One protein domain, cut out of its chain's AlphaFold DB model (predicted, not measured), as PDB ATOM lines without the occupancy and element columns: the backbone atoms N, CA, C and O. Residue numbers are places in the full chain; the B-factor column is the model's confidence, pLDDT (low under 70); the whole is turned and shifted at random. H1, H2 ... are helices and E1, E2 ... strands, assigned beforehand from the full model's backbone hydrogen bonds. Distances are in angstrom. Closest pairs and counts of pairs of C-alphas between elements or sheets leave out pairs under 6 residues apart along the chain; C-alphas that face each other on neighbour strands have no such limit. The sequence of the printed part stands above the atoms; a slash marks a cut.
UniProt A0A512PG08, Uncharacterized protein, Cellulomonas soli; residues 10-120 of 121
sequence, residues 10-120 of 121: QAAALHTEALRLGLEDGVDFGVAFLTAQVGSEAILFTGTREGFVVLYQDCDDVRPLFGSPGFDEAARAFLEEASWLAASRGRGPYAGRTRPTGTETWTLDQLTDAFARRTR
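What this domain is: This is residues 10 to 120 of the 121 residues of an uncharacterized protein of Cellulomonas soli (UniProt A0A512PG08). A strongly twisted sheet of four strands has two helices, H1 and H2, over one face and no named helix over the other; from this body a long link leads away to a third helix, H3, which sticks out at the far end with residues 104 to 110 and 112 to 120 standing free. The printed part has 111 residues, with three named helices and four named strands in the order H1 E1 E2 E3 E4 H2 H3. The sheet's order is E1 E2 E3 E4, mixed, and the class is mixed, helices and strands. The whole is only just compact, close to loose, with a radius of gyration of the C-alphas of 15.5 A and spans of 46 by 34 by 27 A.

Where its parts are: The sheet holds E1, residues 29 to 31; E2, residues 41 to 47, 19.5 A long; E3, residues 52 to 58, 19.7 A; and E4, residues 61 to 68, 21.3 A. H2, residues 71 to 87, is the longest helix at 24.0 A, and its C-alpha 71 is at (173.466, 179.715, 189.117). H1, residues 10 to 20, measures 15.1 A and begins with C-alpha 10 at (178.490, 174.442, 192.992). H3, residues 108 to 118, measures 15.6 A and ends with C-alpha 118 at (165.449, 187.036, 160.483).

How they stand to each other: E2, E3 and E4 form a meander, each strand the antiparallel neighbour of the one before. In the hairpin of E2 and E3, N 44 and O 55 are 2.8 A apart, within hydrogen-bond range; in the hairpin of E3 and E4, N 54 and O 66 are 2.8 A apart. Edge strand E1 is parallel to E2, at 22 degrees, with N 30 and O 43 at 2.8 A. H1 and H2 are on the same face, giving two layers, helices on one face of a sheet. H2 lies over E2 and E3 at a height over the sheet of 8.2 A and runs along the strands, at 1 degrees to E3 on the local plane; the closest C-alphas of E2 and H2 are those of Ile 43 and Ala 82, 5.4 A. H1 lies over E1 at a height of 9.0 A, with a local plane fitted to 6 C-alphas of the sheet; the C-alphas of His 15 and Val 31 are their closest, 6.5 A. H1 and H2 are close but not clearly touching, with the C-alphas of Ala 18 and Leu 79 closest at 6.5 A, and run the same way at a shallow tilt of 26 degrees. H3 is apart from H1, H2 and the four strands. In H1, H2 and H3 every O i to N i+4 pair is within hydrogen-bond range.

The domain as a whole: The C-alphas farthest apart are those of Ala 36 and Asp 109, 46.5 A. Without the stretches that stand free, the body has 95 residues and spans 36 by 33 by 27 A. The printed part has no cut, and the link from H2 to H3, 20 residues, is long. Mean pLDDT of the printed part is 89.2; residues 102 to 106, residue 114 and residues 118 to 120 are under 70.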
ATOM      1  N   GLN A  10     179.509 175.117 193.788       84.75
ATOM      2  CA  GLN A  10     178.490 174.442 192.992       84.75
ATOM      3  C   GLN A  10     179.000 173.961 191.619       84.75
ATOM      4  O   GLN A  10     178.398 173.068 191.031       84.75
ATOM      5  N   ALA A  11     180.115 174.494 191.106       87.50
ATOM      6  CA  ALA A  11     180.679 174.106 189.812       87.50
ATOM      7  C   ALA A  11     181.150 172.642 189.790       87.50
ATOM      8  O   ALA A  11     180.952 171.949 188.795       87.50
ATOM      9  N   ALA A  12     181.706 172.142 190.899       91.38
ATOM     10  CA  ALA A  12     182.095 170.736 191.019       91.38
ATOM     11  C   ALA A  12     180.871 169.804 191.017       91.38
ATOM     12  O   ALA A  12     180.901 168.731 190.411       91.38
ATOM     13  N   ALA A  13     179.775 170.235 191.651       92.62
ATOM     14  CA  ALA A  13     178.511 169.504 191.627       92.62
ATOM     15  C   ALA A  13     177.900 169.487 190.217       92.62
ATOM     16  O   ALA A  13     177.444 168.441 189.769       92.62
ATOM     17  N   LEU A  14     177.959 170.611 189.495       95.56
ATOM     18  CA  LEU A  14     177.509 170.704 188.106       95.56
ATOM     19  C   LEU A  14     178.311 169.791 187.171       95.56
ATOM     20  O   LEU A  14     177.727 169.080 186.358       95.56
ATOM     21  N   HIS A  15     179.640 169.782 187.312       95.88
ATOM     22  CA  HIS A  15     180.525 168.891 186.556       95.88
ATOM     23  C   HIS A  15     180.203 167.417 186.833       95.88
ATOM     24  O   HIS A  15     179.980 166.643 185.905       95.88
ATOM     25  N   THR A  16     180.061 167.051 188.110       96.12
ATOM     26  CA  THR A  16     179.671 165.691 188.520       96.12
ATOM     27  C   THR A  16     178.313 165.288 187.944       96.12
ATOM     28  O   THR A  16     178.141 164.158 187.487       96.12
ATOM     29  N   GLU A  17     177.347 166.205 187.938       96.94
ATOM     30  CA  GLU A  17     176.024 165.957 187.375       96.94
ATOM     31  C   GLU A  17     176.078 165.745 185.856       96.94
ATOM     32  O   GLU A  17     175.464 164.807 185.352       96.94
ATOM     33  N   ALA A  18     176.862 166.542 185.126       97.50
ATOM     34  CA  ALA A  18     177.059 166.363 183.688       97.50
ATOM     35  C   ALA A  18     177.651 164.979 183.361       97.50
ATOM     36  O   ALA A  18     177.132 164.269 182.496       97.50
ATOM     37  N   LEU A  19     178.661 164.541 184.120       97.69
ATOM     38  CA  LEU A  19     179.213 163.188 183.999       97.69
ATOM     39  C   LEU A  19     178.160 162.109 184.293       97.69
ATOM     40  O   LEU A  19     178.070 161.112 183.577       97.69
ATOM     41  N   ARG A  20     177.320 162.308 185.318       97.94
ATOM     42  CA  ARG A  20     176.239 161.375 185.680       97.94
ATOM     43  C   ARG A  20     175.197 161.223 184.568       97.94
ATOM     44  O   ARG A  20     174.604 160.153 184.435       97.94
ATOM     45  N   LEU A  21     174.983 162.265 183.767       97.06
ATOM     46  CA  LEU A  21     174.109 162.224 182.592       97.06
ATOM     47  C   LEU A  21     174.738 161.486 181.398       97.06
ATOM     48  O   LEU A  21     174.065 161.312 180.384       97.06
ATOM     49  N   GLY A  22     175.984 161.021 181.508       97.44
ATOM     50  CA  GLY A  22     176.699 160.339 180.430       97.44
ATOM     51  C   GLY A  22     177.297 161.298 179.401       97.44
ATOM     52  O   GLY A  22     177.480 160.905 178.248       97.44
ATOM     53  N   LEU A  23     177.553 162.546 179.800       97.69
ATOM     54  CA  LEU A  23     178.266 163.534 178.994       97.69
ATOM     55  C   LEU A  23     179.776 163.391 179.209       97.69
ATOM     56  O   LEU A  23     180.226 163.015 180.293       97.69
ATOM     57  N   GLU A  24     180.556 163.715 178.185       97.19
ATOM     58  CA  GLU A  24     182.015 163.621 178.223       97.19
ATOM     59  C   GLU A  24     182.659 164.998 178.462       97.19
ATOM     60  O   GLU A  24     182.431 165.943 177.703       97.19
ATOM     61  N   ASP A  25     183.464 165.116 179.523       96.69
ATOM     62  CA  ASP A  25     184.192 166.348 179.858       96.69
ATOM     63  C   ASP A  25     185.261 166.664 178.806       96.69
ATOM     64  O   ASP A  25     185.984 165.782 178.344       96.69
ATOM     65  N   GLY A  26     185.340 167.928 178.407       94.56
ATOM     66  CA  GLY A  26     186.200 168.402 177.330       94.56
ATOM     67  C   GLY A  26     185.695 168.057 175.930       94.56
ATOM     68  O   GLY A  26     186.251 168.564 174.962       94.56
ATOM     69  N   VAL A  27     184.647 167.243 175.790       95.81
ATOM     70  CA  VAL A  27     184.090 166.866 174.484       95.81
ATOM     71  C   VAL A  27     182.677 167.401 174.338       95.81
ATOM     72  O   VAL A  27     182.417 168.190 173.444       95.81
ATOM     73  N   ASP A  28     181.747 167.015 175.204       97.00
ATOM     74  CA  ASP A  28     180.363 167.503 175.157       97.00
ATOM     75  C   ASP A  28     180.194 168.796 175.959       97.00
ATOM     76  O   ASP A  28     179.375 169.654 175.619       97.00
ATOM     77  N   PHE A  29     180.989 168.952 177.017       97.75
ATOM     78  CA  PHE A  29     180.930 170.119 177.878       97.75
ATOM     79  C   PHE A  29     182.294 170.521 178.434       97.75
ATOM     80  O   PHE A  29     183.238 169.737 178.438       97.75
ATOM     81  N   GLY A  30     182.371 171.737 178.965       96.88
ATOM     82  CA  GLY A  30     183.452 172.176 179.833       96.88
ATOM     83  C   GLY A  30     182.940 173.101 180.933       96.88
ATOM     84  O   GLY A  30     182.144 174.004 180.681       96.88
ATOM     85  N   VAL A  31     183.396 172.903 182.166       94.62
ATOM     86  CA  VAL A  31     183.141 173.831 183.273       94.62
ATOM     87  C   VAL A  31     184.432 174.584 183.546       94.62
ATOM     88  O   VAL A  31     185.472 173.972 183.806       94.62
ATOM     89  N   ALA A  32     184.374 175.916 183.470       89.00
ATOM     90  CA  ALA A  32     185.537 176.766 183.669       89.00
ATOM     91  C   ALA A  32     186.285 176.366 184.950       89.00
ATOM     92  O   ALA A  32     185.667 176.129 185.990       89.00
ATOM     93  N   PHE A  33     187.617 176.313 184.859       81.88
ATOM     94  CA  PHE A  33     188.544 175.949 185.939       81.88
ATOM     95  C   PHE A  33     188.528 174.479 186.401       81.88
ATOM     96  O   PHE A  33     189.390 174.109 187.196       81.88
ATOM     97  N   LEU A  34     187.606 173.641 185.914       86.25
ATOM     98  CA  LEU A  34     187.591 172.195 186.181       86.25
ATOM     99  C   LEU A  34     188.024 171.389 184.960       86.25
ATOM    100  O   LEU A  34     188.785 170.433 185.083       86.25
ATOM    101  N   THR A  35     187.582 171.806 183.778       85.38
ATOM    102  CA  THR A  35     187.935 171.151 182.522       85.38
ATOM    103  C   THR A  35     189.329 171.587 182.083       85.38
ATOM    104  O   THR A  35     189.576 172.767 181.825       85.38
ATOM    105  N   ALA A  36     190.256 170.630 182.011       79.62
ATOM    106  CA  ALA A  36     191.656 170.899 181.685       79.62
ATOM    107  C   ALA A  36     191.870 171.236 180.202       79.62
ATOM    108  O   ALA A  36     192.696 172.086 179.870       79.62
ATOM    109  N   GLN A  37     191.140 170.561 179.314       86.50
ATOM    110  CA  GLN A  37     191.191 170.769 177.872       86.50
ATOM    111  C   GLN A  37     189.791 170.630 177.292       86.50
ATOM    112  O   GLN A  37     189.052 169.722 177.658       86.50
ATOM    113  N   VAL A  38     189.454 171.536 176.385       89.00
ATOM    114  CA  VAL A  38     188.213 171.505 175.617       89.00
ATOM    115  C   VAL A  38     188.593 171.202 174.173       89.00
ATOM    116  O   VAL A  38     189.522 171.808 173.639       89.00
ATOM    117  N   GLY A  39     187.905 170.238 173.568       88.62
ATOM    118  CA  GLY A  39     188.015 169.891 172.160       88.62
ATOM    119  C   GLY A  39     187.507 171.007 171.249       88.62
ATOM    120  O   GLY A  39     187.227 172.121 171.685       88.62
ATOM    121  N   SER A  40     187.380 170.709 169.957       91.25
ATOM    122  CA  SER A  40     186.937 171.710 168.984       91.25
ATOM    123  C   SER A  40     185.532 172.221 169.295       91.25
ATOM    124  O   SER A  40     185.323 173.422 169.288       91.25
ATOM    125  N   GLU A  41     184.586 171.351 169.633       96.00
ATOM    126  CA  GLU A  41     183.183 171.733 169.795       96.00
ATOM    127  C   GLU A  41     182.636 171.274 171.148       96.00
ATOM    128  O   GLU A  41     182.602 170.069 171.397       96.00
ATOM    129  N   ALA A  42     182.184 172.207 171.993       97.31
ATOM    130  CA  ALA A  42     181.671 171.916 173.336       97.31
ATOM    131  C   ALA A  42     180.748 173.022 173.879       97.31
ATOM    132  O   ALA A  42     180.808 174.182 173.461       97.31
ATOM    133  N   ILE A  43     179.932 172.674 174.880       98.12
ATOM    134  CA  ILE A  43     179.169 173.642 175.679       98.12
ATOM    135  C   ILE A  43     179.964 174.043 176.917       98.12
ATOM    136  O   ILE A  43     180.349 173.194 177.713       98.12
ATOM    137  N   LEU A  44     180.188 175.338 177.120       97.00
ATOM    138  CA  LEU A  44     181.003 175.839 178.225       97.00
ATOM    139  C   LEU A  44     180.153 176.543 179.275       97.00
ATOM    140  O   LEU A  44     179.294 177.354 178.941       97.00
ATOM    141  N   PHE A  45     180.448 176.285 180.546       95.88
ATOM    142  CA  PHE A  45     179.893 177.015 181.680       95.88
ATOM    143  C   PHE A  45     180.956 177.902 182.312       95.88
ATOM    144  O   PHE A  45     182.005 177.411 182.738       95.88
ATOM    145  N   THR A  46     180.686 179.200 182.426       93.62
ATOM    146  CA  THR A  46     181.617 180.142 183.051       93.62
ATOM    147  C   THR A  46     180.919 181.155 183.954       93.62
ATOM    148  O   THR A  46     179.779 181.560 183.718       93.62
ATOM    149  N   GLY A  47     181.622 181.562 185.010       89.75
ATOM    150  CA  GLY A  47     181.219 182.649 185.894       89.75
ATOM    151  C   GLY A  47     181.769 183.987 185.405       89.75
ATOM    152  O   GLY A  47     182.920 184.098 184.989       89.75
ATOM    153  N   THR A  48     180.950 185.024 185.501       86.12
ATOM    154  CA  THR A  48     181.298 186.414 185.200       86.12
ATOM    155  C   THR A  48     181.040 187.289 186.427       86.12
ATOM    156  O   THR A  48     180.541 186.823 187.451       86.12
ATOM    157  N   ARG A  49     181.363 188.584 186.343       85.19
ATOM    158  CA  ARG A  49     181.023 189.539 187.413       85.19
ATOM    159  C   ARG A  49     179.517 189.762 187.565       85.19
ATOM    160  O   ARG A  49     179.085 190.171 188.635       85.19
ATOM    161  N   GLU A  50     178.748 189.517 186.510       85.88
ATOM    162  CA  GLU A  50     177.317 189.833 186.430       85.88
ATOM    163  C   GLU A  50     176.429 188.591 186.610       85.88
ATOM    164  O   GLU A  50     175.207 188.708 186.672       85.88
ATOM    165  N   GLY A  51     177.028 187.401 186.720       91.81
ATOM    166  CA  GLY A  51     176.303 186.138 186.795       91.81
ATOM    167  C   GLY A  51     177.039 185.002 186.100       91.81
ATOM    168  O   GLY A  51     178.267 184.955 186.078       91.81
ATOM    169  N   PHE A  52     176.279 184.106 185.489       93.62
ATOM    170  CA  PHE A  52     176.746 182.893 184.829       93.62
ATOM    171  C   PHE A  52     176.381 182.911 183.354       93.62
ATOM    172  O   PHE A  52     175.319 183.406 182.972       93.62
ATOM    173  N   VAL A  53     177.263 182.362 182.525       95.12
ATOM    174  CA  VAL A  53     177.099 182.328 181.074       95.12
ATOM    175  C   VAL A  53     177.350 180.918 180.559       95.12
ATOM    176  O   VAL A  53     178.310 180.254 180.959       95.12
ATOM    177  N   VAL A  54     176.478 180.493 179.649       95.94
ATOM    178  CA  VAL A  54     176.611 179.283 178.844       95.94
ATOM    179  C   VAL A  54     177.065 179.694 177.452       95.94
ATOM    180  O   VAL A  54     176.423 180.524 176.799       95.94
ATOM    181  N   LEU A  55     178.173 179.125 177.001       96.56
ATOM    182  CA  LEU A  55     178.756 179.394 175.693       96.56
ATOM    183  C   LEU A  55     178.690 178.132 174.838       96.56
ATOM    184  O   LEU A  55     178.803 177.020 175.346       96.56
ATOM    185  N   TYR A  56     178.555 178.320 173.534       96.62
ATOM    186  CA  TYR A  56     178.868 177.301 172.544       96.62
ATOM    187  C   TYR A  56     180.223 177.638 171.945       96.62
ATOM    188  O   TYR A  56     180.421 178.767 171.489       96.62
ATOM    189  N   GLN A  57     181.125 176.666 171.958       96.19
ATOM    190  CA  GLN A  57     182.391 176.725 171.247       96.19
ATOM    191  C   GLN A  57     182.325 175.784 170.049       96.19
ATOM    192  O   GLN A  57     181.891 174.644 170.201       96.19
ATOM    193  N   ASP A  58     182.797 176.256 168.899       94.56
ATOM    194  CA  ASP A  58     183.145 175.449 167.733       94.56
ATOM    195  C   ASP A  58     184.437 175.992 167.110       94.56
ATOM    196  O   ASP A  58     184.478 177.065 166.506       94.56
ATOM    197  N   CYS A  59     185.516 175.246 167.307       91.44
ATOM    198  CA  CYS A  59     186.886 175.629 167.013       91.44
ATOM    199  C   CYS A  59     187.232 176.975 167.680       91.44
ATOM    200  O   CYS A  59     187.214 177.072 168.907       91.44
ATOM    201  N   ASP A  60     187.539 178.001 166.883       88.00
ATOM    202  CA  ASP A  60     187.868 179.348 167.363       88.00
ATOM    203  C   ASP A  60     186.634 180.268 167.490       88.00
ATOM    204  O   ASP A  60     186.768 181.419 167.910       88.00
ATOM    205  N   ASP A  61     185.433 179.794 167.130       92.88
ATOM    206  CA  ASP A  61     184.190 180.552 167.294       92.88
ATOM    207  C   ASP A  61     183.548 180.244 168.648       92.88
ATOM    208  O   ASP A  61     183.148 179.115 168.940       92.88
ATOM    209  N   VAL A  62     183.435 181.271 169.489       93.69
ATOM    210  CA  VAL A  62     182.811 181.183 170.810       93.69
ATOM    211  C   VAL A  62     181.675 182.185 170.873       93.69
ATOM    212  O   VAL A  62     181.885 183.397 170.799       93.69
ATOM    213  N   ARG A  63     180.457 181.683 171.084       94.00
ATOM    214  CA  ARG A  63     179.250 182.511 171.143       94.00
ATOM    215  C   ARG A  63     178.423 182.239 172.398       94.00
ATOM    216  O   ARG A  63     178.316 181.089 172.829       94.00
ATOM    217  N   PRO A  64     177.790 183.269 172.981       94.81
ATOM    218  CA  PRO A  64     176.878 183.077 174.096       94.81
ATOM    219  C   PRO A  64     175.583 182.398 173.640       94.81
ATOM    220  O   PRO A  64     174.988 182.790 172.636       94.81
ATOM    221  N   LEU A  65     175.141 181.402 174.408       93.88
ATOM    222  CA  LEU A  65     173.829 180.768 174.259       93.88
ATOM    223  C   LEU A  65     172.836 181.288 175.298       93.88
ATOM    224  O   LEU A  65     171.680 181.555 174.977       93.88
ATOM    225  N   PHE A  66     173.288 181.429 176.544       95.19
ATOM    226  CA  PHE A  66     172.437 181.803 177.665       95.19
ATOM    227  C   PHE A  66     173.239 182.558 178.724       95.19
ATOM    228  O   PHE A  66     174.418 182.277 178.933       95.19
ATOM    229  N   GLY A  67     172.600 183.498 179.415       93.56
ATOM    230  CA  GLY A  67     173.186 184.205 180.549       93.56
ATOM    231  C   GLY A  67     172.133 184.450 181.620       93.56
ATOM    232  O   GLY A  67     170.996 184.785 181.296       93.56
ATOM    233  N   SER A  68     172.503 184.283 182.888       93.94
ATOM    234  CA  SER A  68     171.618 184.559 184.025       93.94
ATOM    235  C   SER A  68     172.421 184.995 185.251       93.94
ATOM    236  O   SER A  68     173.516 184.476 185.478       93.94
ATOM    237  N   PRO A  69     171.896 185.906 186.090       92.88
ATOM    238  CA  PRO A  69     172.480 186.180 187.400       92.88
ATOM    239  C   PRO A  69     172.394 184.972 188.353       92.88
ATOM    240  O   PRO A  69     173.146 184.906 189.325       92.88
ATOM    241  N   GLY A  70     171.488 184.017 188.101       92.38
ATOM    242  CA  GLY A  70     171.256 182.842 188.940       92.38
ATOM    243  C   GLY A  70     172.026 181.606 188.474       92.38
ATOM    244  O   GLY A  70     171.958 181.222 187.306       92.38
ATOM    245  N   PHE A  71     172.714 180.941 189.408       92.75
ATOM    246  CA  PHE A  71     173.466 179.715 189.117       92.75
ATOM    247  C   PHE A  71     172.556 178.592 188.619       92.75
ATOM    248  O   PHE A  71     172.816 178.031 187.562       92.75
ATOM    249  N   ASP A  72     171.477 178.293 189.346       94.12
ATOM    250  CA  ASP A  72     170.618 177.137 189.058       94.12
ATOM    251  C   ASP A  72     169.959 177.229 187.676       94.12
ATOM    252  O   ASP A  72     169.827 176.234 186.962       94.12
ATOM    253  N   GLU A  73     169.581 178.442 187.267       95.38
ATOM    254  CA  GLU A  73     168.983 178.682 185.958       95.38
ATOM    255  C   GLU A  73     169.998 178.461 184.831       95.38
ATOM    256  O   GLU A  73     169.714 177.728 183.881       95.38
ATOM    257  N   ALA A  74     171.196 179.039 184.962       95.38
ATOM    258  CA  ALA A  74     172.264 178.846 183.991       95.38
ATOM    259  C   ALA A  74     172.748 177.387 183.956       95.38
ATOM    260  O   ALA A  74     173.033 176.867 182.881       95.38
ATOM    261  N   ALA A  75     172.813 176.711 185.106       96.25
ATOM    262  CA  ALA A  75     173.200 175.309 185.220       96.25
ATOM    263  C   ALA A  75     172.203 174.391 184.501       96.25
ATOM    264  O   ALA A  75     172.608 173.486 183.771       96.25
ATOM    265  N   ARG A  76     170.897 174.655 184.643       97.44
ATOM    266  CA  ARG A  76     169.861 173.927 183.904       97.44
ATOM    267  C   ARG A  76     170.006 174.122 182.395       97.44
ATOM    268  O   ARG A  76     169.993 173.133 181.668       97.44
ATOM    269  N   ALA A  77     170.182 175.367 181.943       97.00
ATOM    270  CA  ALA A  77     170.393 175.667 180.526       97.00
ATOM    271  C   ALA A  77     171.654 174.971 179.987       97.00
ATOM    272  O   ALA A  77     171.631 174.361 178.925       97.00
ATOM    273  N   PHE A  78     172.740 174.989 180.755       97.81
ATOM    274  CA  PHE A  78     173.983 174.310 180.413       97.81
ATOM    275  C   PHE A  78     173.815 172.799 180.232       97.81
ATOM    276  O   PHE A  78     174.237 172.266 179.207       97.81
ATOM    277  N   LEU A  79     173.184 172.110 181.190       98.19
ATOM    278  CA  LEU A  79     172.977 170.660 181.102       98.19
ATOM    279  C   LEU A  79     172.074 170.290 179.922       98.19
ATOM    280  O   LEU A  79     172.305 169.268 179.274       98.19
ATOM    281  N   GLU A  80     171.068 171.115 179.626       97.31
ATOM    282  CA  GLU A  80     170.193 170.928 178.470       97.31
ATOM    283  C   GLU A  80     170.961 171.065 177.149       97.31
ATOM    284  O   GLU A  80     170.910 170.159 176.315       97.31
ATOM    285  N   GLU A  81     171.712 172.154 176.969       97.62
ATOM    286  CA  GLU A  81     172.502 172.388 175.756       97.62
ATOM    287  C   GLU A  81     173.569 171.305 175.556       97.62
ATOM    288  O   GLU A  81     173.695 170.754 174.461       97.62
ATOM    289  N   ALA A  82     174.294 170.941 176.619       97.62
ATOM    290  CA  ALA A  82     175.322 169.904 176.563       97.62
ATOM    291  C   ALA A  82     174.725 168.533 176.214       97.62
ATOM    292  O   ALA A  82     175.287 167.791 175.407       97.62
ATOM    293  N   SER A  83     173.544 168.216 176.755       97.75
ATOM    294  CA  SER A  83     172.825 166.982 176.429       97.75
ATOM    295  C   SER A  83     172.387 166.934 174.966       97.75
ATOM    296  O   SER A  83     172.435 165.870 174.349       97.75
ATOM    297  N   TRP A  84     171.976 168.066 174.387       96.38
ATOM    298  CA  TRP A  84     171.629 168.136 172.967       96.38
ATOM    299  C   TRP A  84     172.843 168.035 172.051       96.38
ATOM    300  O   TRP A  84     172.759 167.371 171.017       96.38
ATOM    301  N   LEU A  85     173.973 168.635 172.429       95.56
ATOM    302  CA  LEU A  85     175.219 168.465 171.688       95.56
ATOM    303  C   LEU A  85     175.658 166.992 171.699       95.56
ATOM    304  O   LEU A  85     175.875 166.399 170.640       95.56
ATOM    305  N   ALA A  86     175.687 166.371 172.879       96.62
ATOM    306  CA  ALA A  86     176.038 164.962 173.057       96.62
ATOM    307  C   ALA A  86     175.106 164.006 172.289       96.62
ATOM    308  O   ALA A  86     175.556 162.978 171.777       96.62
ATOM    309  N   ALA A  87     173.822 164.354 172.144       96.12
ATOM    310  CA  ALA A  87     172.850 163.544 171.411       96.12
ATOM    311  C   ALA A  87     173.252 163.300 169.953       96.12
ATOM    312  O   ALA A  87     173.094 162.182 169.459       96.12
ATOM    313  N   SER A  88     173.818 164.313 169.285       92.25
ATOM    314  CA  SER A  88     174.321 164.197 167.905       92.25
ATOM    315  C   SER A  88     175.457 163.172 167.769       92.25
ATOM    316  O   SER A  88     175.686 162.626 166.691       92.25
ATOM    317  N   ARG A  89     176.117 162.859 168.888       94.06
ATOM    318  CA  ARG A  89     177.224 161.905 169.025       94.06
ATOM    319  C   ARG A  89     176.766 160.570 169.627       94.06
ATOM    320  O   ARG A  89     177.592 159.716 169.937       94.06
ATOM    321  N   GLY A  90     175.456 160.381 169.811       94.81
ATOM    322  CA  GLY A  90     174.873 159.170 170.391       94.81
ATOM    323  C   GLY A  90     175.037 159.043 171.908       94.81
ATOM    324  O   GLY A  90     174.909 157.939 172.433       94.81
ATOM    325  N   ARG A  91     175.315 160.145 172.617       94.12
ATOM    326  CA  ARG A  91     175.523 160.177 174.072       94.12
ATOM    327  C   ARG A  91     174.444 160.962 174.810       94.12
ATOM    328  O   ARG A  91     173.659 161.706 174.222       94.12
ATOM    329  N   GLY A  92     174.443 160.799 176.128       95.12
ATOM    330  CA  GLY A  92     173.607 161.567 177.035       95.12
ATOM    331  C   GLY A  92     172.116 161.197 177.018       95.12
ATOM    332  O   GLY A  92     171.684 160.279 176.315       95.12
ATOM    333  N   PRO A  93     171.294 161.940 177.776       94.94
ATOM    334  CA  PRO A  93     169.869 161.646 177.968       94.94
ATOM    335  C   PRO A  93     169.023 161.775 176.696       94.94
ATOM    336  O   PRO A  93     167.892 161.283 176.639       94.94
ATOM    337  N   TYR A  94     169.545 162.480 175.690       95.00
ATOM    338  CA  TYR A  94     168.860 162.754 174.432       95.00
ATOM    339  C   TYR A  94     169.420 161.949 173.250       95.00
ATOM    340  O   TYR A  94     169.013 162.190 172.116       95.00
ATOM    341  N   ALA A  95     170.291 160.961 173.488       95.06
ATOM    342  CA  ALA A  95     170.795 160.067 172.446       95.06
ATOM    343  C   ALA A  95     169.655 159.463 171.603       95.06
ATOM    344  O   ALA A  95     168.663 158.953 172.131       95.06
ATOM    345  N   GLY A  96     169.786 159.542 170.275       93.00
ATOM    346  CA  GLY A  96     168.774 159.055 169.331       93.00
ATOM    347  C   GLY A  96     167.509 159.918 169.232       93.00
ATOM    348  O   GLY A  96     166.564 159.530 168.548       93.00
ATOM    349  N   ARG A  97     167.466 161.084 169.890       91.38
ATOM    350  CA  ARG A  97     166.364 162.047 169.781       91.38
ATOM    351  C   ARG A  97     166.726 163.195 168.851       91.38
ATOM    352  O   ARG A  97     167.881 163.587 168.733       91.38
ATOM    353  N   THR A  98     165.703 163.766 168.221       86.62
ATOM    354  CA  THR A  98     165.831 165.023 167.474       86.62
ATOM    355  C   THR A  98     165.512 166.187 168.400       86.62
ATOM    356  O   THR A  98     164.520 166.135 169.131       86.62
ATOM    357  N   ARG A  99     166.355 167.227 168.374       87.00
ATOM    358  CA  ARG A  99     166.146 168.438 169.167       87.00
ATOM    359  C   ARG A  99     164.842 169.118 168.757       87.00
ATOM    360  O   ARG A  99     164.671 169.381 167.565       87.00
ATOM    361  N   PRO A 100     163.957 169.454 169.712       82.25
ATOM    362  CA  PRO A 100     162.841 170.326 169.429       82.25
ATOM    363  C   PRO A 100     163.375 171.674 168.937       82.25
ATOM    364  O   PRO A 100     164.124 172.361 169.627       82.25
ATOM    365  N   THR A 101     163.013 172.035 167.717       77.19
ATOM    366  CA  THR A 101     163.250 173.352 167.118       77.19
ATOM    367  C   THR A 101     162.181 174.362 167.537       77.19
ATOM    368  O   THR A 101     162.293 175.541 167.209       77.19
ATOM    369  N   GLY A 102     161.125 173.911 168.230       64.69
ATOM    370  CA  GLY A 102     159.970 174.736 168.592       64.69
ATOM    371  C   GLY A 102     159.058 175.042 167.401       64.69
ATOM    372  O   GLY A 102     158.106 175.808 167.539       64.69
ATOM    373  N   THR A 103     159.342 174.432 166.246       57.12
ATOM    374  CA  THR A 103     158.592 174.583 164.994       57.12
ATOM    375  C   THR A 103     157.982 173.271 164.507       57.12
ATOM    376  O   THR A 103     157.441 173.225 163.409       57.12
ATOM    377  N   GLU A 104     158.017 172.202 165.316       62.75
ATOM    378  CA  GLU A 104     157.508 170.881 164.901       62.75
ATOM    379  C   GLU A 104     156.026 170.901 164.487       62.75
ATOM    380  O   GLU A 104     155.576 170.027 163.751       62.75
ATOM    381  N   THR A 105     155.266 171.892 164.956       59.66
ATOM    382  CA  THR A 105     153.847 172.109 164.636       59.66
ATOM    383  C   THR A 105     153.606 173.291 163.700       59.66
ATOM    384  O   THR A 105     152.454 173.604 163.398       59.66
ATOM    385  N   TRP A 106     154.662 173.979 163.262       65.12
ATOM    386  CA  TRP A 106     154.524 175.178 162.448       65.12
ATOM    387  C   TRP A 106     154.242 174.804 161.001       65.12
ATOM    388  O   TRP A 106     154.852 173.899 160.430       65.12
ATOM    389  N   THR A 107     153.313 175.527 160.387       75.25
ATOM    390  CA  THR A 107     153.049 175.387 158.957       75.25
ATOM    391  C   THR A 107     154.193 175.992 158.138       75.25
ATOM    392  O   THR A 107     154.960 176.831 158.620       75.25
ATOM    393  N   LEU A 108     154.297 175.597 156.863       73.56
ATOM    394  CA  LEU A 108     155.306 176.122 155.932       73.56
ATOM    395  C   LEU A 108     155.278 177.661 155.839       73.56
ATOM    396  O   LEU A 108     156.328 178.301 155.765       73.56
ATOM    397  N   ASP A 109     154.090 178.261 155.922       80.00
ATOM    398  CA  ASP A 109     153.920 179.717 155.922       80.00
ATOM    399  C   ASP A 109     154.532 180.362 157.174       80.00
ATOM    400  O   ASP A 109     155.251 181.354 157.072       80.00
ATOM    401  N   GLN A 110     154.332 179.766 158.354       71.75
ATOM    402  CA  GLN A 110     154.889 180.269 159.616       71.75
ATOM    403  C   GLN A 110     156.423 180.183 159.648       71.75
ATOM    404  O   GLN A 110     157.086 181.088 160.163       71.75
ATOM    405  N   LEU A 111     156.991 179.130 159.051       75.50
ATOM    406  CA  LEU A 111     158.437 178.986 158.865       75.50
ATOM    407  C   LEU A 111     159.002 180.066 157.929       75.50
ATOM    408  O   LEU A 111     160.010 180.700 158.249       75.50
ATOM    409  N   THR A 112     158.327 180.320 156.806       77.62
ATOM    410  CA  THR A 112     158.747 181.318 155.807       77.62
ATOM    411  C   THR A 112     158.723 182.734 156.387       77.62
ATOM    412  O   THR A 112     159.682 183.494 156.227       77.62
ATOM    413  N   ASP A 113     157.686 183.070 157.153       76.62
ATOM    414  CA  ASP A 113     157.537 184.377 157.801       76.62
ATOM    415  C   ASP A 113     158.572 184.611 158.915       76.62
ATOM    416  O   ASP A 113     159.059 185.728 159.131       76.62
ATOM    417  N   ALA A 114     158.941 183.565 159.656       69.56
ATOM    418  CA  ALA A 114     160.029 183.638 160.627       69.56
ATOM    419  C   ALA A 114     161.388 183.860 159.938       69.56
ATOM    420  O   ALA A 114     162.169 184.713 160.372       69.56
ATOM    421  N   PHE A 115     161.643 183.162 158.827       71.69
ATOM    422  CA  PHE A 115     162.871 183.318 158.047       71.69
ATOM    423  C   PHE A 115     162.993 184.717 157.423       71.69
ATOM    424  O   PHE A 115     164.049 185.353 157.517       71.69
ATOM    425  N   ALA A 116     161.899 185.242 156.864       75.19
ATOM    426  CA  ALA A 116     161.844 186.582 156.280       75.19
ATOM    427  C   ALA A 116     162.097 187.695 157.312       75.19
ATOM    428  O   ALA A 116     162.704 188.716 156.993       75.19
ATOM    429  N   ARG A 117     161.670 187.509 158.569       70.94
ATOM    430  CA  ARG A 117     161.964 188.455 159.662       70.94
ATOM    431  C   ARG A 117     163.426 188.413 160.102       70.94
ATOM    432  O   ARG A 117     163.981 189.450 160.451       70.94
ATOM    433  N   ARG A 118     164.053 187.235 160.067       64.75
ATOM    434  CA  ARG A 118     165.449 187.036 160.483       64.75
ATOM    435  C   ARG A 118     166.461 187.601 159.484       64.75
ATOM    436  O   ARG A 118     167.502 188.083 159.903       64.75
ATOM    437  N   THR A 119     166.147 187.572 158.194       64.25
ATOM    438  CA  THR A 119     167.010 188.087 157.111       64.25
ATOM    439  C   THR A 119     166.910 189.601 156.893       64.25
ATOM    440  O   THR A 119     167.675 190.153 156.110       64.25
ATOM    441  N   ARG A 120     165.989 190.287 157.583       55.78
ATOM    442  CA  ARG A 120     165.816 191.752 157.532       55.78
ATOM    443  C   ARG A 120     166.465 192.501 158.707       55.78
ATOM    444  O   ARG A 120     166.226 193.699 158.840       55.78
TER     445      ARG A 120